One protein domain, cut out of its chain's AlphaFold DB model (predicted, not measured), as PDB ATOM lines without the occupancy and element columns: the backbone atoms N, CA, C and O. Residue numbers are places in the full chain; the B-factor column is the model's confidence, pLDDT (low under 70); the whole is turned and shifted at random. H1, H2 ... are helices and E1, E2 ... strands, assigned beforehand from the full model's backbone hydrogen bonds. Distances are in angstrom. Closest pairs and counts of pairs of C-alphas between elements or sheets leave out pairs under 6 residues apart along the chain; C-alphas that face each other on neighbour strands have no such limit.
ATOM      1  N   ASN A 294      57.858  41.890 -16.386       87.12
ATOM      2  CA  ASN A 294      57.493  42.142 -14.988       87.12
ATOM      3  C   ASN A 294      58.726  42.186 -14.086       87.12
ATOM      4  O   ASN A 294      58.921  43.157 -13.358       87.12
ATOM      5  N   ALA A 295      59.628  41.209 -14.216       87.88
ATOM      6  CA  ALA A 295      60.846  41.165 -13.415       87.88
ATOM      7  C   ALA A 295      61.769  42.382 -13.634       87.88
ATOM      8  O   ALA A 295      62.502  42.757 -12.718       87.88
ATOM      9  N   ARG A 296      61.753  43.008 -14.824       89.69
ATOM     10  CA  ARG A 296      62.504  44.244 -15.118       89.69
ATOM     11  C   ARG A 296      61.772  45.480 -14.610       89.69
ATOM     12  O   ARG A 296      62.398  46.317 -13.961       89.69
ATOM     13  N   ALA A 297      60.475  45.586 -14.888       89.69
ATOM     14  CA  ALA A 297      59.636  46.686 -14.418       89.69
ATOM     15  C   ALA A 297      59.672  46.789 -12.888       89.69
ATOM     16  O   ALA A 297      59.790  47.876 -12.321       89.69
ATOM     17  N   GLU A 298      59.689  45.645 -12.212       90.19
ATOM     18  CA  GLU A 298      59.769  45.576 -10.766       90.19
ATOM     19  C   GLU A 298      61.040  46.234 -10.207       90.19
ATOM     20  O   GLU A 298      60.980  46.905  -9.178       90.19
ATOM     21  N   TRP A 299      62.194  46.131 -10.876       91.12
ATOM     22  CA  TRP A 299      63.417  46.793 -10.401       91.12
ATOM     23  C   TRP A 299      63.265  48.312 -10.291       91.12
ATOM     24  O   TRP A 299      63.839  48.920  -9.380       91.12
ATOM     25  N   ILE A 300      62.466  48.912 -11.175       91.31
ATOM     26  CA  ILE A 300      62.143  50.338 -11.126       91.31
ATOM     27  C   ILE A 300      61.301  50.631  -9.882       91.31
ATOM     28  O   ILE A 300      61.624  51.558  -9.148       91.31
ATOM     29  N   LEU A 301      60.293  49.811  -9.577       89.75
ATOM     30  CA  LEU A 301      59.476  49.971  -8.366       89.75
ATOM     31  C   LEU A 301      60.287  49.753  -7.079       89.75
ATOM     32  O   LEU A 301      60.135  50.488  -6.106       89.75
ATOM     33  N   GLN A 302      61.182  48.767  -7.083       89.88
ATOM     34  CA  GLN A 302      61.994  48.359  -5.936       89.88
ATOM     35  C   GLN A 302      63.113  49.349  -5.601       89.88
ATOM     36  O   GLN A 302      63.579  49.390  -4.463       89.88
ATOM     37  N   THR A 303      63.614  50.093  -6.592       91.31
ATOM     38  CA  THR A 303      64.840  50.896  -6.422       91.31
ATOM     39  C   THR A 303      64.786  52.302  -7.012       91.31
ATOM     40  O   THR A 303      65.728  53.066  -6.819       91.31
ATOM     41  N   GLY A 304      63.723  52.653  -7.734       91.50
ATOM     42  CA  GLY A 304      63.590  53.918  -8.458       91.50
ATOM     43  C   GLY A 304      64.399  54.001  -9.758       91.50
ATOM     44  O   GLY A 304      64.352  55.033 -10.422       91.50
ATOM     45  N   ALA A 305      65.151  52.956 -10.135       89.88
ATOM     46  CA  ALA A 305      65.989  52.951 -11.335       89.88
ATOM     47  C   ALA A 305      66.233  51.538 -11.898       89.88
ATOM     48  O   ALA A 305      66.313  50.557 -11.157       89.88
ATOM     49  N   LEU A 306      66.449  51.434 -13.212       90.31
ATOM     50  CA  LEU A 306      66.868  50.196 -13.878       90.31
ATOM     51  C   LEU A 306      68.319  50.323 -14.364       90.31
ATOM     52  O   LEU A 306      68.612  51.105 -15.264       90.31
ATOM     53  N   THR A 307      69.244  49.564 -13.769       90.88
ATOM     54  CA  THR A 307      70.641  49.513 -14.238       90.88
ATOM     55  C   THR A 307      70.783  48.508 -15.378       90.88
ATOM     56  O   THR A 307      70.024  47.542 -15.463       90.88
ATOM     57  N   ARG A 308      71.806  48.677 -16.227       89.69
ATOM     58  CA  ARG A 308      72.083  47.750 -17.342       89.69
ATOM     59  C   ARG A 308      72.286  46.305 -16.873       89.69
ATOM     60  O   ARG A 308      71.839  45.373 -17.529       89.69
ATOM     61  N   GLU A 309      72.926  46.124 -15.719       89.44
ATOM     62  CA  GLU A 309      73.094  44.812 -15.084       89.44
ATOM     63  C   GLU A 309      71.741  44.151 -14.783       89.44
ATOM     64  O   GLU A 309      71.521  43.008 -15.173       89.44
ATOM     65  N   ARG A 310      70.801  44.884 -14.172       90.12
ATOM     66  CA  ARG A 310      69.450  44.388 -13.851       90.12
ATOM     67  C   ARG A 310      68.584  44.188 -15.089       90.12
ATOM     68  O   ARG A 310      67.777  43.270 -15.126       90.12
ATOM     69  N   GLN A 311      68.763  45.012 -16.116       88.50
ATOM     70  CA  GLN A 311      68.090  44.829 -17.401       88.50
ATOM     71  C   GLN A 311      68.517  43.514 -18.073       88.50
ATOM     72  O   GLN A 311      67.673  42.772 -18.587       88.50
ATOM     73  N   ASN A 312      69.817  43.209 -18.030       88.62
ATOM     74  CA  ASN A 312      70.392  41.997 -18.612       88.62
ATOM     75  C   ASN A 312      70.151  40.750 -17.746       88.62
ATOM     76  O   ASN A 312      70.051  39.651 -18.283       88.62
ATOM     77  N   ASN A 313      70.051  40.913 -16.424       89.75
ATOM     78  CA  ASN A 313      69.798  39.836 -15.472       89.75
ATOM     79  C   ASN A 313      68.723  40.238 -14.439       89.75
ATOM     80  O   ASN A 313      69.039  40.538 -13.280       89.75
ATOM     81  N   PRO A 314      67.436  40.246 -14.832       89.50
ATOM     82  CA  PRO A 314      66.355  40.715 -13.964       89.50
ATOM     83  C   PRO A 314      66.010  39.745 -12.829       89.50
ATOM     84  O   PRO A 314      65.313  40.129 -11.894       89.50
ATOM     85  N   LEU A 315      66.514  38.507 -12.871       91.12
ATOM     86  CA  LEU A 315      66.185  37.444 -11.911       91.12
ATOM     87  C   LEU A 315      67.137  37.386 -10.703       91.12
ATOM     88  O   LEU A 315      67.156  36.412  -9.946       91.12
ATOM     89  N   THR A 316      67.944  38.425 -10.485       85.00
ATOM     90  CA  THR A 316      68.769  38.511  -9.275       85.00
ATOM     91  C   THR A 316      67.885  38.704  -8.035       85.00
ATOM     92  O   THR A 316      66.929  39.474  -8.036       85.00
ATOM     93  N   HIS A 317      68.178  37.977  -6.953       69.62
ATOM     94  CA  HIS A 317      67.276  37.858  -5.794       69.62
ATOM     95  C   HIS A 317      67.339  39.049  -4.811       69.62
ATOM     96  O   HIS A 317      66.601  39.091  -3.830       69.62
ATOM     97  N   ASN A 318      68.198  40.043  -5.057       76.81
ATOM     98  CA  ASN A 318      68.479  41.140  -4.120       76.81
ATOM     99  C   ASN A 318      67.521  42.335  -4.257       76.81
ATOM    100  O   ASN A 318      67.957  43.488  -4.297       76.81
ATOM    101  N   ARG A 319      66.215  42.078  -4.318       88.44
ATOM    102  CA  ARG A 319      65.206  43.145  -4.337       88.44
ATOM    103  C   ARG A 319      65.035  43.736  -2.929       88.44
ATOM    104  O   ARG A 319      64.739  42.972  -2.008       88.44
ATOM    105  N   PRO A 320      65.244  45.052  -2.712       92.88
ATOM    106  CA  PRO A 320      65.254  45.628  -1.367       92.88
ATOM    107  C   PRO A 320      63.984  45.392  -0.548       92.88
ATOM    108  O   PRO A 320      64.106  45.027   0.622       92.88
ATOM    109  N   TYR A 321      62.790  45.538  -1.134       93.94
ATOM    110  CA  TYR A 321      61.540  45.312  -0.403       93.94
ATOM    111  C   TYR A 321      61.334  43.836  -0.088       93.94
ATOM    112  O   TYR A 321      60.998  43.495   1.042       93.94
ATOM    113  N   TRP A 322      61.639  42.937  -1.025       92.50
ATOM    114  CA  TRP A 322      61.538  41.500  -0.765       92.50
ATOM    115  C   TRP A 322      62.520  41.038   0.311       92.50
ATOM    116  O   TRP A 322      62.151  40.261   1.187       92.50
ATOM    117  N   ARG A 323      63.746  41.581   0.317       92.31
ATOM    118  CA  ARG A 323      64.732  41.338   1.381       92.31
ATOM    119  C   ARG A 323      64.251  41.846   2.742       92.31
ATOM    120  O   ARG A 323      64.620  41.276   3.762       92.31
ATOM    121  N   ALA A 324      63.425  42.890   2.759       94.25
ATOM    122  CA  ALA A 324      62.754  43.383   3.958       94.25
ATOM    123  C   ALA A 324      61.474  42.594   4.319       94.25
ATOM    124  O   ALA A 324      60.788  42.957   5.268       94.25
ATOM    125  N   GLY A 325      61.132  41.531   3.580       92.19
ATOM    126  CA  GLY A 325      59.919  40.732   3.791       92.19
ATOM    127  C   GLY A 325      58.637  41.348   3.218       92.19
ATOM    128  O   GLY A 325      57.549  40.824   3.449       92.19
ATOM    129  N   LEU A 326      58.741  42.439   2.455       94.12
ATOM    130  CA  LEU A 326      57.618  43.153   1.848       94.12
ATOM    131  C   LEU A 326      57.351  42.610   0.436       94.12
ATOM    132  O   LEU A 326      57.804  43.168  -0.561       94.12
ATOM    133  N   MET A 327      56.641  41.481   0.365       93.38
ATOM    134  CA  MET A 327      56.296  40.784  -0.889       93.38
ATOM    135  C   MET A 327      54.783  40.744  -1.164       93.38
ATOM    136  O   MET A 327      54.336  40.029  -2.057       93.38
ATOM    137  N   GLY A 328      53.984  41.481  -0.386       95.12
ATOM    138  CA  GLY A 328      52.518  41.439  -0.440       95.12
ATOM    139  C   GLY A 328      51.881  40.375   0.456       95.12
ATOM    140  O   GLY A 328      50.710  40.053   0.293       95.12
ATOM    141  N   ASN A 329      52.630  39.801   1.402       94.75
ATOM    142  CA  ASN A 329      52.095  38.827   2.352       94.75
ATOM    143  C   ASN A 329      50.852  39.395   3.054       94.75
ATOM    144  O   ASN A 329      50.942  40.446   3.679       94.75
ATOM    145  N   ARG A 330      49.739  38.647   3.023       94.00
ATOM    146  CA  ARG A 330      48.437  39.024   3.621       94.00
ATOM    147  C   ARG A 330      47.741  40.222   2.969       94.00
ATOM    148  O   ARG A 330      46.680  40.610   3.444       94.00
ATOM    149  N   GLU A 331      48.275  40.737   1.870       97.25
ATOM    150  CA  GLU A 331      47.622  41.784   1.098       97.25
ATOM    151  C   GLU A 331      46.678  41.182   0.055       97.25
ATOM    152  O   GLU A 331      46.949  40.134  -0.548       97.25
ATOM    153  N   ILE A 332      45.560  41.871  -0.155       97.31
ATOM    154  CA  ILE A 332      44.592  41.570  -1.207       97.31
ATOM    155  C   ILE A 332      44.572  42.757  -2.160       97.31
ATOM    156  O   ILE A 332      44.276  43.877  -1.751       97.31
ATOM    157  N   VAL A 333      44.849  42.504  -3.436       97.75
ATOM    158  CA  VAL A 333      44.728  43.507  -4.496       97.75
ATOM    159  C   VAL A 333      43.431  43.264  -5.248       97.75
ATOM    160  O   VAL A 333      43.190  42.156  -5.722       97.75
ATOM    161  N   HIS A 334      42.591  44.293  -5.356       97.31
ATOM    162  CA  HIS A 334      41.422  44.235  -6.223       97.31
ATOM    163  C   HIS A 334      41.813  44.621  -7.653       97.31
ATOM    164  O   HIS A 334      42.433  45.665  -7.854       97.31
ATOM    165  N   VAL A 335      41.469  43.783  -8.628       96.75
ATOM    166  CA  VAL A 335      41.749  43.995 -10.053       96.75
ATOM    167  C   VAL A 335      40.428  43.983 -10.809       96.75
ATOM    168  O   VAL A 335      39.682  43.013 -10.704       96.75
ATOM    169  N   VAL A 336      40.151  45.055 -11.553       94.62
ATOM    170  CA  VAL A 336      38.977  45.184 -12.429       94.62
ATOM    171  C   VAL A 336      39.478  45.245 -13.866       94.62
ATOM    172  O   VAL A 336      40.077  46.248 -14.247       94.62
ATOM    173  N   ASP A 337      39.296  44.172 -14.633       93.50
ATOM    174  CA  ASP A 337      39.892  44.033 -15.971       93.50
ATOM    175  C   ASP A 337      39.151  42.964 -16.807       93.50
ATOM    176  O   ASP A 337      38.057  42.561 -16.429       93.50
ATOM    177  N   THR A 338      39.713  42.463 -17.910       91.38
ATOM    178  CA  THR A 338      39.106  41.468 -18.818       91.38
ATOM    179  C   THR A 338      39.001  40.051 -18.243       91.38
ATOM    180  O   THR A 338      38.648  39.126 -18.972       91.38
ATOM    181  N   GLY A 339      39.340  39.881 -16.962       92.81
ATOM    182  CA  GLY A 339      39.305  38.618 -16.234       92.81
ATOM    183  C   GLY A 339      40.682  38.081 -15.852       92.81
ATOM    184  O   GLY A 339      41.658  38.828 -15.767       92.81
ATOM    185  N   LEU A 340      40.759  36.784 -15.548       93.75
ATOM    186  CA  LEU A 340      42.014  36.112 -15.206       93.75
ATOM    187  C   LEU A 340      42.033  34.647 -15.660       93.75
ATOM    188  O   LEU A 340      41.174  33.861 -15.261       93.75
ATOM    189  N   ASP A 341      43.065  34.245 -16.404       93.50
ATOM    190  CA  ASP A 341      43.339  32.841 -16.715       93.50
ATOM    191  C   ASP A 341      43.816  32.090 -15.458       93.50
ATOM    192  O   ASP A 341      44.985  32.131 -15.060       93.50
ATOM    193  N   LEU A 342      42.882  31.373 -14.831       91.81
ATOM    194  CA  LEU A 342      43.124  30.563 -13.636       91.81
ATOM    195  C   LEU A 342      43.971  29.309 -13.913       91.81
ATOM    196  O   LEU A 342      44.490  28.712 -12.969       91.81
ATOM    197  N   ALA A 343      44.130  28.904 -15.178       92.31
ATOM    198  CA  ALA A 343      44.992  27.790 -15.570       92.31
ATOM    199  C   ALA A 343      46.446  28.226 -15.821       92.31
ATOM    200  O   ALA A 343      47.335  27.377 -15.927       92.31
ATOM    201  N   HIS A 344      46.719  29.533 -15.882       93.12
ATOM    202  CA  HIS A 344      48.070  30.047 -16.066       93.12
ATOM    203  C   HIS A 344      48.975  29.633 -14.893       93.12
ATOM    204  O   HIS A 344      48.589  29.728 -13.726       93.12
ATOM    205  N   CYS A 345      50.223  29.234 -15.164       93.62
ATOM    206  CA  CYS A 345      51.148  28.678 -14.157       93.62
ATOM    207  C   CYS A 345      51.443  29.615 -12.967       93.62
ATOM    208  O   CYS A 345      51.900  29.182 -11.910       93.62
ATOM    209  N   HIS A 346      51.172  30.911 -13.124       95.00
ATOM    210  CA  HIS A 346      51.323  31.921 -12.072       95.00
ATOM    211  C   HIS A 346      50.139  31.990 -11.111       95.00
ATOM    212  O   HIS A 346      50.294  32.506 -10.001       95.00
ATOM    213  N   PHE A 347      48.985  31.459 -11.506       94.94
ATOM    214  CA  PHE A 347      47.733  31.528 -10.753       94.94
ATOM    215  C   PHE A 347      47.171  30.165 -10.395       94.94
ATOM    216  O   PHE A 347      46.475  30.086  -9.388       94.94
ATOM    217  N   VAL A 348      47.551  29.118 -11.133       92.62
ATOM    218  CA  VAL A 348      47.126  27.745 -10.875       92.62
ATOM    219  C   VAL A 348      47.360  27.345  -9.417       92.62
ATOM    220  O   VAL A 348      48.327  27.771  -8.759       92.62
ATOM    221  N   ASP A 349      46.426  26.545  -8.924       90.44
ATOM    222  CA  ASP A 349      46.403  25.957  -7.598       90.44
ATOM    223  C   ASP A 349      45.920  24.512  -7.726       90.44
ATOM    224  O   ASP A 349      44.814  24.268  -8.199       90.44
ATOM    225  N   ASP A 350      46.740  23.556  -7.297       88.81
ATOM    226  CA  ASP A 350      46.445  22.125  -7.418       88.81
ATOM    227  C   ASP A 350      45.191  21.699  -6.632       88.81
ATOM    228  O   ASP A 350      44.587  20.669  -6.935       88.81
ATOM    229  N   ALA A 351      44.768  22.487  -5.636       88.50
ATOM    230  CA  ALA A 351      43.536  22.239  -4.895       88.50
ATOM    231  C   ALA A 351      42.267  22.622  -5.683       88.50
ATOM    232  O   ALA A 351      41.159  22.295  -5.251       88.50
ATOM    233  N   PHE A 352      42.403  23.303  -6.828       86.75
ATOM    234  CA  PHE A 352      41.290  23.813  -7.623       86.75
ATOM    235  C   PHE A 352      41.439  23.429  -9.097       86.75
ATOM    236  O   PHE A 352      42.395  23.799  -9.767       86.75
ATOM    237  N   ASN A 353      40.449  22.720  -9.644       86.19
ATOM    238  CA  ASN A 353      40.436  22.398 -11.069       86.19
ATOM    239  C   ASN A 353      39.918  23.607 -11.880       86.19
ATOM    240  O   ASN A 353      38.727  23.931 -11.772       86.19
ATOM    241  N   PRO A 354      40.749  24.249 -12.728       81.06
ATOM    242  CA  PRO A 354      40.337  25.420 -13.500       81.06
ATOM    243  C   PRO A 354      39.202  25.110 -14.488       81.06
ATOM    244  O   PRO A 354      38.334  25.951 -14.699       81.06
ATOM    245  N   VAL A 355      39.121  23.883 -15.019       80.50
ATOM    246  CA  VAL A 355      38.025  23.457 -15.910       80.50
ATOM    247  C   VAL A 355      36.695  23.415 -15.161       80.50
ATOM    248  O   VAL A 355      35.653  23.771 -15.707       80.50
ATOM    249  N   THR A 356      36.704  23.001 -13.894       77.81
ATOM    250  CA  THR A 356      35.490  22.999 -13.071       77.81
ATOM    251  C   THR A 356      35.013  24.420 -12.791       77.81
ATOM    252  O   THR A 356      33.812  24.658 -12.847       77.81
ATOM    253  N   LEU A 357      35.924  25.368 -12.551       73.94
ATOM    254  CA  LEU A 357      35.579  26.781 -12.350       73.94
ATOM    255  C   LEU A 357      35.032  27.423 -13.629       73.94
ATOM    256  O   LEU A 357      34.011  28.102 -13.571       73.94
ATOM    257  N   TYR A 358      35.649  27.124 -14.773       74.81
ATOM    258  CA  TYR A 358      35.175  27.542 -16.092       74.81
ATOM    259  C   TYR A 358      33.782  26.980 -16.426       74.81
ATOM    260  O   TYR A 358      32.969  27.644 -17.057       74.81
ATOM    261  N   ASN A 359      33.479  25.747 -16.008       71.00
ATOM    262  CA  ASN A 359      32.184  25.114 -16.282       71.00
ATOM    263  C   ASN A 359      31.099  25.473 -15.254       71.00
ATOM    264  O   ASN A 359      29.917  25.475 -15.596       71.00
ATOM    265  N   ALA A 360      31.466  25.768 -14.001       66.62
ATOM    266  CA  ALA A 360      30.522  26.094 -12.926       66.62
ATOM    267  C   ALA A 360      29.703  27.361 -13.220       66.62
ATOM    268  O   ALA A 360      28.561  27.490 -12.786       66.62
ATOM    269  N   SER A 361      30.271  28.273 -13.995       59.28
ATOM    270  CA  SER A 361      29.640  29.504 -14.457       59.28
ATOM    271  C   SER A 361      28.635  29.299 -15.600       59.28
ATOM    272  O   SER A 361      27.638  30.011 -15.675       59.28
ATOM    273  N   LEU A 362      28.813  28.270 -16.437       59.59
ATOM    274  CA  LEU A 362      27.889  27.963 -17.540       59.59
ATOM    275  C   LEU A 362      26.545  27.392 -17.053       59.59
ATOM    276  O   LEU A 362      25.556  27.422 -17.780       59.59
ATOM    277  N   ALA A 363      26.497  26.875 -15.821       54.88
ATOM    278  CA  ALA A 363      25.320  26.218 -15.256       54.88
ATOM    279  C   ALA A 363      24.276  27.184 -14.645       54.88
ATOM    280  O   ALA A 363      23.169  26.748 -14.334       54.88
ATOM    281  N   SER A 364      24.589  28.478 -14.477       53.16
ATOM    282  CA  SER A 364      23.707  29.472 -13.837       53.16
ATOM    283  C   SER A 364      23.690  30.784 -14.629       53.16
ATOM    284  O   SER A 364      24.272  31.791 -14.233       53.16
ATOM    285  N   VAL A 365      23.005  30.775 -15.776       53.59
ATOM    286  CA  VAL A 365      22.956  31.901 -16.734       53.59
ATOM    287  C   VAL A 365      22.210  33.133 -16.183       53.59
ATOM    288  O   VAL A 365      22.272  34.207 -16.771       53.59
ATOM    289  N   SER A 366      21.505  33.025 -15.048       53.22
ATOM    290  CA  SER A 366      20.726  34.144 -14.487       53.22
ATOM    291  C   SER A 366      21.461  34.983 -13.439       53.22
ATOM    292  O   SER A 366      21.070  36.122 -13.217       53.22
ATOM    293  N   THR A 367      22.507  34.449 -12.804       55.44
ATOM    294  CA  THR A 367      23.364  35.150 -11.833       55.44
ATOM    295  C   THR A 367      24.659  34.354 -11.728       55.44
ATOM    296  O   THR A 367      24.642  33.270 -11.131       55.44
ATOM    297  N   LEU A 368      25.767  34.837 -12.299       57.72
ATOM    298  CA  LEU A 368      27.063  34.240 -11.987       57.72
ATOM    299  C   LEU A 368      27.325  34.441 -10.487       57.72
ATOM    300  O   LEU A 368      27.317  35.581 -10.020       57.72
ATOM    301  N   PRO A 369      27.465  33.360  -9.701       62.56
ATOM    302  CA  PRO A 369      27.582  33.479  -8.260       62.56
ATOM    303  C   PRO A 369      29.007  33.875  -7.901       62.56
ATOM    304  O   PRO A 369      29.906  33.066  -8.099       62.56
ATOM    305  N   ASP A 370      29.191  35.066  -7.327       74.81
ATOM    306  CA  ASP A 370      30.415  35.510  -6.647       74.81
ATOM    307  C   ASP A 370      31.245  34.332  -6.097       74.81
ATOM    308  O   ASP A 370      30.872  33.689  -5.106       74.81
ATOM    309  N   TRP A 371      32.379  34.016  -6.728       85.56
ATOM    310  CA  TRP A 371      33.208  32.897  -6.296       85.56
ATOM    311  C   TRP A 371      34.120  33.333  -5.151       85.56
ATOM    312  O   TRP A 371      35.071  34.096  -5.323       85.56
ATOM    313  N   ARG A 372      33.837  32.828  -3.946       89.25
ATOM    314  CA  ARG A 372      34.649  33.056  -2.743       89.25
ATOM    315  C   ARG A 372      35.643  31.917  -2.555       89.25
ATOM    316  O   ARG A 372      35.319  30.872  -1.994       89.25
ATOM    317  N   ALA A 373      36.870  32.137  -3.003       84.81
ATOM    318  CA  ALA A 373      37.935  31.146  -2.992       84.81
ATOM    319  C   ALA A 373      38.746  31.211  -1.684       84.81
ATOM    320  O   ALA A 373      39.901  31.634  -1.667       84.81
ATOM    321  N   THR A 374      38.152  30.820  -0.549       80.88
ATOM    322  CA  THR A 374      38.774  31.030   0.779       80.88
ATOM    323  C   THR A 374      40.170  30.412   0.894       80.88
ATOM    324  O   THR A 374      41.056  31.025   1.494       80.88
ATOM    325  N   ASN A 375      40.397  29.274   0.231       88.56
ATOM    326  CA  ASN A 375      41.639  28.503   0.311       88.56
ATOM    327  C   ASN A 375      42.479  28.510  -0.977       88.56
ATOM    328  O   ASN A 375      43.452  27.771  -1.043       88.56
ATOM    329  N   HIS A 376      42.137  29.317  -1.988       92.44
ATOM    330  CA  HIS A 376      42.939  29.386  -3.213       92.44
ATOM    331  C   HIS A 376      44.190  30.244  -2.996       92.44
ATOM    332  O   HIS A 376      44.104  31.393  -2.552       92.44
ATOM    333  N   ARG A 377      45.359  29.716  -3.361       93.19
ATOM    334  CA  ARG A 377      46.695  30.306  -3.182       93.19
ATOM    335  C   ARG A 377      46.748  31.758  -3.622       93.19
ATOM    336  O   ARG A 377      47.348  32.585  -2.943       93.19
ATOM    337  N   LYS A 378      46.125  32.064  -4.763       95.00
ATOM    338  CA  LYS A 378      46.198  33.382  -5.405       95.00
ATOM    339  C   LYS A 378      44.923  34.191  -5.440       95.00
ATOM    340  O   LYS A 378      45.017  35.390  -5.645       95.00
ATOM    341  N   ILE A 379      43.763  33.593  -5.206       94.69
ATOM    342  CA  ILE A 379      42.473  34.248  -5.428       94.69
ATOM    343  C   ILE A 379      41.713  34.192  -4.114       94.69
ATOM    344  O   ILE A 379      41.734  33.171  -3.434       94.69
ATOM    345  N   VAL A 380      41.118  35.305  -3.703       95.12
ATOM    346  CA  VAL A 380      40.197  35.352  -2.552       95.12
ATOM    347  C   VAL A 380      38.751  35.478  -3.007       95.12
ATOM    348  O   VAL A 380      37.836  35.026  -2.320       95.12
ATOM    349  N   TYR A 381      38.556  36.108  -4.161       93.38
ATOM    350  CA  TYR A 381      37.261  36.497  -4.677       93.38
ATOM    351  C   TYR A 381      37.341  36.647  -6.191       93.38
ATOM    352  O   TYR A 381      38.309  37.229  -6.678       93.38
ATOM    353  N   TYR A 382      36.338  36.163  -6.911       92.06
ATOM    354  CA  TYR A 382      36.182  36.394  -8.341       92.06
ATOM    355  C   TYR A 382      34.709  36.673  -8.626       92.06
ATOM    356  O   TYR A 382      33.850  35.837  -8.347       92.06
ATOM    357  N   VAL A 383      34.421  37.839  -9.193       88.94
ATOM    358  CA  VAL A 383      33.110  38.175  -9.746       88.94
ATOM    359  C   VAL A 383      33.259  38.405 -11.240       88.94
ATOM    360  O   VAL A 383      34.163  39.112 -11.669       88.94
ATOM    361  N   ALA A 384      32.386  37.795 -12.028       85.38
ATOM    362  CA  ALA A 384      32.270  38.077 -13.448       85.38
ATOM    363  C   ALA A 384      31.052  38.961 -13.659       85.38
ATOM    364  O   ALA A 384      29.955  38.667 -13.180       85.38
ATOM    365  N   ALA A 385      31.272  40.092 -14.306       79.25
ATOM    366  CA  ALA A 385      30.251  41.089 -14.480       79.25
ATOM    367  C   ALA A 385      29.298  40.713 -15.631       79.25
ATOM    368  O   ALA A 385      29.588  39.845 -16.457       79.25
ATOM    369  N   ASN A 386      28.110  41.327 -15.631       64.31
ATOM    370  CA  ASN A 386      26.970  40.893 -16.442       64.31
ATOM    371  C   ASN A 386      27.326  40.701 -17.925       64.31
ATOM    372  O   ASN A 386      27.722  41.648 -18.602       64.31
ATOM    373  N   GLY A 387      27.098  39.488 -18.431       66.94
ATOM    374  CA  GLY A 387      27.297  39.122 -19.836       66.94
ATOM    375  C   GLY A 387      28.432  38.128 -20.067       66.94
ATOM    376  O   GLY A 387      28.389  37.405 -21.062       66.94
ATOM    377  N   ASN A 388      29.383  38.018 -19.138       70.25
ATOM    378  CA  ASN A 388      30.324  36.905 -19.153       70.25
ATOM    379  C   ASN A 388      29.591  35.626 -18.744       70.25
ATOM    380  O   ASN A 388      28.755  35.636 -17.843       70.25
ATOM    381  N   LEU A 389      29.891  34.525 -19.428       72.06
ATOM    382  CA  LEU A 389      29.326  33.206 -19.125       72.06
ATOM    383  C   LEU A 389      30.297  32.348 -18.306       72.06
ATOM    384  O   LEU A 389      29.949  31.238 -17.898       72.06
ATOM    385  N   TYR A 390      31.520  32.842 -18.078       77.75
ATOM    386  CA  TYR A 390      32.537  32.107 -17.350       77.75
ATOM    387  C   TYR A 390      33.611  32.928 -16.647       77.75
ATOM    388  O   TYR A 390      33.744  34.122 -16.886       77.75
ATOM    389  N   TYR A 391      34.333  32.255 -15.740       84.69
ATOM    390  CA  TYR A 391      35.550  32.760 -15.106       84.69
ATOM    391  C   TYR A 391      36.757  32.453 -15.981       84.69
ATOM    392  O   TYR A 391      37.103  31.286 -16.179       84.69
ATOM    393  N   GLY A 392      37.390  33.490 -16.507       87.31
ATOM    394  CA  GLY A 392      38.559  33.362 -17.359       87.31
ATOM    395  C   GLY A 392      38.924  34.698 -17.980       87.31
ATOM    396  O   GLY A 392      38.350  35.721 -17.636       87.31
ATOM    397  N   ASP A 393      39.886  34.682 -18.891       87.81
ATOM    398  CA  ASP A 393      40.309  35.870 -19.625       87.81
ATOM    399  C   ASP A 393      40.498  35.519 -21.099       87.81
ATOM    400  O   ASP A 393      41.416  34.782 -21.455       87.81
ATOM    401  N   GLU A 394      39.621  36.035 -21.958       82.00
ATOM    402  CA  GLU A 394      39.708  35.834 -23.413       82.00
ATOM    403  C   GLU A 394      40.703  36.779 -24.080       82.00
ATOM    404  O   GLU A 394      41.208  36.484 -25.163       82.00
ATOM    405  N   SER A 395      40.974  37.927 -23.457       83.56
ATOM    406  CA  SER A 395      41.853  38.949 -24.024       83.56
ATOM    407  C   SER A 395      43.305  38.764 -23.606       83.56
ATOM    408  O   SER A 395      44.204  39.205 -24.322       83.56
ATOM    409  N   GLY A 396      43.544  38.164 -22.440       86.81
ATOM    410  CA  GLY A 396      44.857  38.078 -21.807       86.81
ATOM    411  C   GLY A 396      45.283  39.364 -21.086       86.81
ATOM    412  O   GLY A 396      46.302  39.350 -20.391       86.81
ATOM    413  N   HIS A 397      44.542  40.473 -21.233       89.19
ATOM    414  CA  HIS A 397      44.892  41.763 -20.634       89.19
ATOM    415  C   HIS A 397      44.792  41.709 -19.105       89.19
ATOM    416  O   HIS A 397      45.772  42.009 -18.421       89.19
ATOM    417  N   GLY A 398      43.678  41.228 -18.555       92.75
ATOM    418  CA  GLY A 398      43.495  41.090 -17.110       92.75
ATOM    419  C   GLY A 398      44.465  40.097 -16.465       92.75
ATOM    420  O   GLY A 398      44.996  40.352 -15.379       92.75
ATOM    421  N   THR A 399      44.814  39.021 -17.171       94.38
ATOM    422  CA  THR A 399      45.860  38.071 -16.768       94.38
ATOM    423  C   THR A 399      47.229  38.734 -16.736       94.38
ATOM    424  O   THR A 399      47.977  38.560 -15.772       94.38
ATOM    425  N   HIS A 400      47.552  39.541 -17.746       92.12
ATOM    426  CA  HIS A 400      48.795  40.301 -17.805       92.12
ATOM    427  C   HIS A 400      48.881  41.356 -16.689       92.12
ATOM    428  O   HIS A 400      49.899  41.442 -15.992       92.12
ATOM    429  N   VAL A 401      47.805  42.118 -16.461       94.19
ATOM    430  CA  VAL A 401      47.708  43.123 -15.391       94.19
ATOM    431  C   VAL A 401      47.857  42.466 -14.023       94.19
ATOM    432  O   VAL A 401      48.725  42.851 -13.236       94.19
ATOM    433  N   THR A 402      47.089  41.412 -13.753       96.50
ATOM    434  CA  THR A 402      47.180  40.667 -12.491       96.50
ATOM    435  C   THR A 402      48.566  40.038 -12.324       96.50
ATOM    436  O   THR A 402      49.134  40.066 -11.231       96.50
ATOM    437  N   GLY A 403      49.156  39.519 -13.406       95.00
ATOM    438  CA  GLY A 403      50.500  38.936 -13.428       95.00
ATOM    439  C   GLY A 403      51.573  39.941 -13.037       95.00
ATOM    440  O   GLY A 403      52.411  39.643 -12.187       95.00
ATOM    441  N   SER A 404      51.481  41.158 -13.573       94.75
ATOM    442  CA  SER A 404      52.387  42.274 -13.268       94.75
ATOM    443  C   SER A 404      52.389  42.641 -11.784       94.75
ATOM    444  O   SER A 404      53.426  43.001 -11.213       94.75
ATOM    445  N   VAL A 405      51.233  42.510 -11.132       95.69
ATOM    446  CA  VAL A 405      51.092  42.805  -9.707       95.69
ATOM    447  C   VAL A 405      51.520  41.624  -8.843       95.69
ATOM    448  O   VAL A 405      52.376  41.799  -7.985       95.69
ATOM    449  N   LEU A 406      50.943  40.436  -9.034       96.25
ATOM    450  CA  LEU A 406      51.046  39.330  -8.069       96.25
ATOM    451  C   LEU A 406      51.314  37.950  -8.687       96.25
ATOM    452  O   LEU A 406      51.254  36.945  -7.969       96.25
ATOM    453  N   GLY A 407      51.623  37.872  -9.982       95.50
ATOM    454  CA  GLY A 407      51.962  36.618 -10.658       95.50
ATOM    455  C   GLY A 407      53.165  35.929 -10.010       95.50
ATOM    456  O   GLY A 407      54.169  36.575  -9.717       95.50
ATOM    457  N   ALA A 408      53.059  34.630  -9.724       94.75
ATOM    458  CA  ALA A 408      54.174  33.855  -9.178       94.75
ATOM    459  C   ALA A 408      53.961  32.350  -9.373       94.75
ATOM    460  O   ALA A 408      52.925  31.820  -8.951       94.75
ATOM    461  N   ILE A 409      54.954  31.643  -9.925       94.50
ATOM    462  CA  ILE A 409      54.939  30.173 -10.000       94.50
ATOM    463  C   ILE A 409      55.074  29.612  -8.585       94.50
ATOM    464  O   ILE A 409      56.100  29.809  -7.935       94.50
ATOM    465  N   GLY A 410      54.043  28.917  -8.102       88.44
ATOM    466  CA  GLY A 410      54.099  28.231  -6.812       88.44
ATOM    467  C   GLY A 410      55.054  27.035  -6.854       88.44
ATOM    468  O   GLY A 410      55.107  26.320  -7.849       88.44
ATOM    469  N   ASN A 411      55.799  26.806  -5.772       84.12
ATOM    470  CA  ASN A 411      56.661  25.624  -5.613       84.12
ATOM    471  C   ASN A 411      56.431  24.892  -4.271       84.12
ATOM    472  O   ASN A 411      57.301  24.153  -3.815       84.12
ATOM    473  N   GLY A 412      55.257  25.087  -3.655       75.62
ATOM    474  CA  GLY A 412      54.899  24.559  -2.331       75.62
ATOM    475  C   GLY A 412      55.234  25.516  -1.176       75.62
ATOM    476  O   GLY A 412      55.828  26.568  -1.385       75.62
ATOM    477  N   ASP A 413      54.810  25.185   0.048       75.00
ATOM    478  CA  ASP A 413      55.187  25.857   1.313       75.00
ATOM    479  C   ASP A 413      55.114  27.402   1.343       75.00
ATOM    480  O   ASP A 413      55.948  28.049   1.979       75.00
ATOM    481  N   ASN A 414      54.140  28.025   0.663       71.38
ATOM    482  CA  ASN A 414      54.065  29.491   0.516       71.38
ATOM    483  C   ASN A 414      55.356  30.117  -0.049       71.38
ATOM    484  O   ASN A 414      55.740  31.229   0.311       71.38
ATOM    485  N   LYS A 415      56.039  29.396  -0.933       83.44
ATOM    486  CA  LYS A 415      57.193  29.874  -1.685       83.44
ATOM    487  C   LYS A 415      56.826  29.993  -3.163       83.44
ATOM    488  O   LYS A 415      55.800  29.487  -3.632       83.44
ATOM    489  N   PHE A 416      57.672  30.708  -3.894       90.50
ATOM    490  CA  PHE A 416      57.554  30.839  -5.336       90.50
ATOM    491  C   PHE A 416      58.913  30.700  -6.013       90.50
ATOM    492  O   PHE A 416      59.961  30.911  -5.397       90.50
ATOM    493  N   SER A 417      58.878  30.339  -7.290       91.06
ATOM    494  CA  SER A 417      60.036  30.363  -8.177       91.06
ATOM    495  C   SER A 417      60.052  31.686  -8.935       91.06
ATOM    496  O   SER A 417      59.062  32.048  -9.567       91.06
ATOM    497  N   LEU A 418      61.171  32.406  -8.854       90.06
ATOM    498  CA  LEU A 418      61.362  33.665  -9.564       90.06
ATOM    499  C   LEU A 418      61.590  33.410 -11.061       90.06
ATOM    500  O   LEU A 418      62.512  32.689 -11.441       90.06
ATOM    501  N   ASP A 419      60.790  34.058 -11.897       92.31
ATOM    502  CA  ASP A 419      60.884  34.046 -13.356       92.31
ATOM    503  C   ASP A 419      60.651  35.453 -13.943       92.31
ATOM    504  O   ASP A 419      60.499  36.432 -13.210       92.31
ATOM    505  N   LEU A 420      60.658  35.578 -15.274       90.50
ATOM    506  CA  LEU A 420      60.500  36.876 -15.945       90.50
ATOM    507  C   LEU A 420      59.113  37.503 -15.760       90.50
ATOM    508  O   LEU A 420      58.990  38.725 -15.833       90.50
ATOM    509  N   GLY A 421      58.087  36.688 -15.516       91.88
ATOM    510  CA  GLY A 421      56.720  37.164 -15.329       91.88
ATOM    511  C   GLY A 421      56.337  37.366 -13.861       91.88
ATOM    512  O   GLY A 421      55.204  37.758 -13.597       91.88
ATOM    513  N   THR A 422      57.243  37.110 -12.914       94.00
ATOM    514  CA  THR A 422      56.967  37.281 -11.487       94.00
ATOM    515  C   THR A 422      56.604  38.736 -11.200       94.00
ATOM    516  O   THR A 422      57.343  39.653 -11.563       94.00
ATOM    517  N   GLY A 423      55.443  38.932 -10.581       94.44
ATOM    518  CA  GLY A 423      54.889  40.238 -10.255       94.44
ATOM    519  C   GLY A 423      55.579  40.899  -9.067       94.44
ATOM    520  O   GLY A 423      56.344  40.279  -8.332       94.44
ATOM    521  N   SER A 424      55.257  42.170  -8.849       94.06
ATOM    522  CA  SER A 424      55.906  43.009  -7.828       94.06
ATOM    523  C   SER A 424      55.611  42.589  -6.378       94.06
ATOM    524  O   SER A 424      56.440  42.764  -5.482       94.06
ATOM    525  N   ALA A 425      54.427  42.021  -6.151       95.31
ATOM    526  CA  ALA A 425      53.917  41.525  -4.879       95.31
ATOM    527  C   ALA A 425      53.559  40.029  -5.004       95.31
ATOM    528  O   ALA A 425      52.387  39.648  -4.928       95.31
ATOM    529  N   PRO A 426      54.557  39.146  -5.200       95.06
ATOM    530  CA  PRO A 426      54.338  37.741  -5.541       95.06
ATOM    531  C   PRO A 426      53.722  36.917  -4.401       95.06
ATOM    532  O   PRO A 426      53.406  35.749  -4.605       95.06
ATOM    533  N   MET A 427      53.524  37.490  -3.215       95.19
ATOM    534  CA  MET A 427      52.846  36.851  -2.082       95.19
ATOM    535  C   MET A 427      51.452  37.428  -1.802       95.19
ATOM    536  O   MET A 427      50.761  36.931  -0.910       95.19
ATOM    537  N   ALA A 428      51.022  38.439  -2.563       96.75
ATOM    538  CA  ALA A 428      49.656  38.946  -2.511       96.75
ATOM    539  C   ALA A 428      48.660  37.970  -3.158       96.75
ATOM    540  O   ALA A 428      49.027  37.074  -3.934       96.75
ATOM    541  N   ARG A 429      47.381  38.182  -2.838       96.81
ATOM    542  CA  ARG A 429      46.223  37.508  -3.445       96.81
ATOM    543  C   ARG A 429      45.355  38.524  -4.187       96.81
ATOM    544  O   ARG A 429      45.357  39.704  -3.848       96.81
ATOM    545  N   ALA A 430      44.599  38.068  -5.177       97.19
ATOM    546  CA  ALA A 430      43.707  38.893  -5.976       97.19
ATOM    547  C   ALA A 430      42.242  38.735  -5.549       97.19
ATOM    548  O   ALA A 430      41.760  37.624  -5.300       97.19
ATOM    549  N   SER A 431      41.530  39.854  -5.522       96.25
ATOM    550  CA  SER A 431      40.083  39.915  -5.702       96.25
ATOM    551  C   SER A 431      39.837  40.382  -7.136       96.25
ATOM    552  O   SER A 431      40.249  41.481  -7.484       96.25
ATOM    553  N   VAL A 432      39.226  39.556  -7.978       95.00
ATOM    554  CA  VAL A 432      39.061  39.840  -9.409       95.00
ATOM    555  C   VAL A 432      37.621  40.252  -9.687       95.00
ATOM    556  O   VAL A 432      36.690  39.562  -9.276       95.00
ATOM    557  N   MET A 433      37.443  41.370 -10.383       92.62
ATOM    558  CA  MET A 433      36.224  41.704 -11.104       92.62
ATOM    559  C   MET A 433      36.523  41.619 -12.595       92.62
ATOM    560  O   MET A 433      37.250  42.432 -13.158       92.62
ATOM    561  N   ASP A 434      35.952  40.608 -13.217       90.62
ATOM    562  CA  ASP A 434      36.038  40.376 -14.641       90.62
ATOM    563  C   ASP A 434      34.946  41.179 -15.348       90.62
ATOM    564  O   ASP A 434      33.762  40.844 -15.317       90.62
ATOM    565  N   ALA A 435      35.374  42.285 -15.935       87.31
ATOM    566  CA  ALA A 435      34.608  43.168 -16.792       87.31
ATOM    567  C   ALA A 435      34.593  42.670 -18.256       87.31
ATOM    568  O   ALA A 435      34.075  43.343 -19.137       87.31
TER     569      ALA A 435
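What this domain is: This is residues 294 to 435 of the 442 residues of an uncharacterized protein of Edaphochlamys debaryana (UniProt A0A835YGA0). Little regular structure: amid long loops, a small parallel wall E1 E3 E2 has H5 packed on one face; H1, H2 and H3 cluster toward one end, loop 361 to 369 reaches the other. The 142 printed residues, 54 in named elements, run H1 H2 H3 E1 H4 E2 H5 E3: mixed, compact, radius of gyration 15.9 A, spans 52 by 29 by 21 A.

Where its parts are: E1 is residues 332 to 337, 15.7 A; E3 429 to 434, ending at (36.038, 40.376, -14.641); E2 379 to 384; H5 397 to 406, 14.2 A; H1 294 to 303, beginning at (57.493, 42.142, -14.988); H2 308 to 312; H3 320 to 323; H4 354 to 360.

How they stand to each other: N 335 and O 431 of E1 and E3, and N 432 and O 381 of E3 and E2, are within hydrogen-bond range, both 2.8 A. H5 is on the sheet, over E1, at a height of 9.2 A; C-alphas 337 and 398 are closest, 4.8 A. E2, H5, E3 form a strand-helix-strand unit, parallel neighbours joined through a helix, with a left-handed crossover. H1 only just touches H2, with 3 pairs of C-alphas within 8 A, closest 296 and 311, 6.1 A. H4 is not on the sheet. Every O i to N i+4 pair is within range in H2, H4 and H5, 4 of 6 in H1; H3 is too short.

The domain as a whole: The printed part has no cut. The links from E1 to E3 are long. Residues 317, 360 to 369 and 386 to 387 are under 70 in pLDDT.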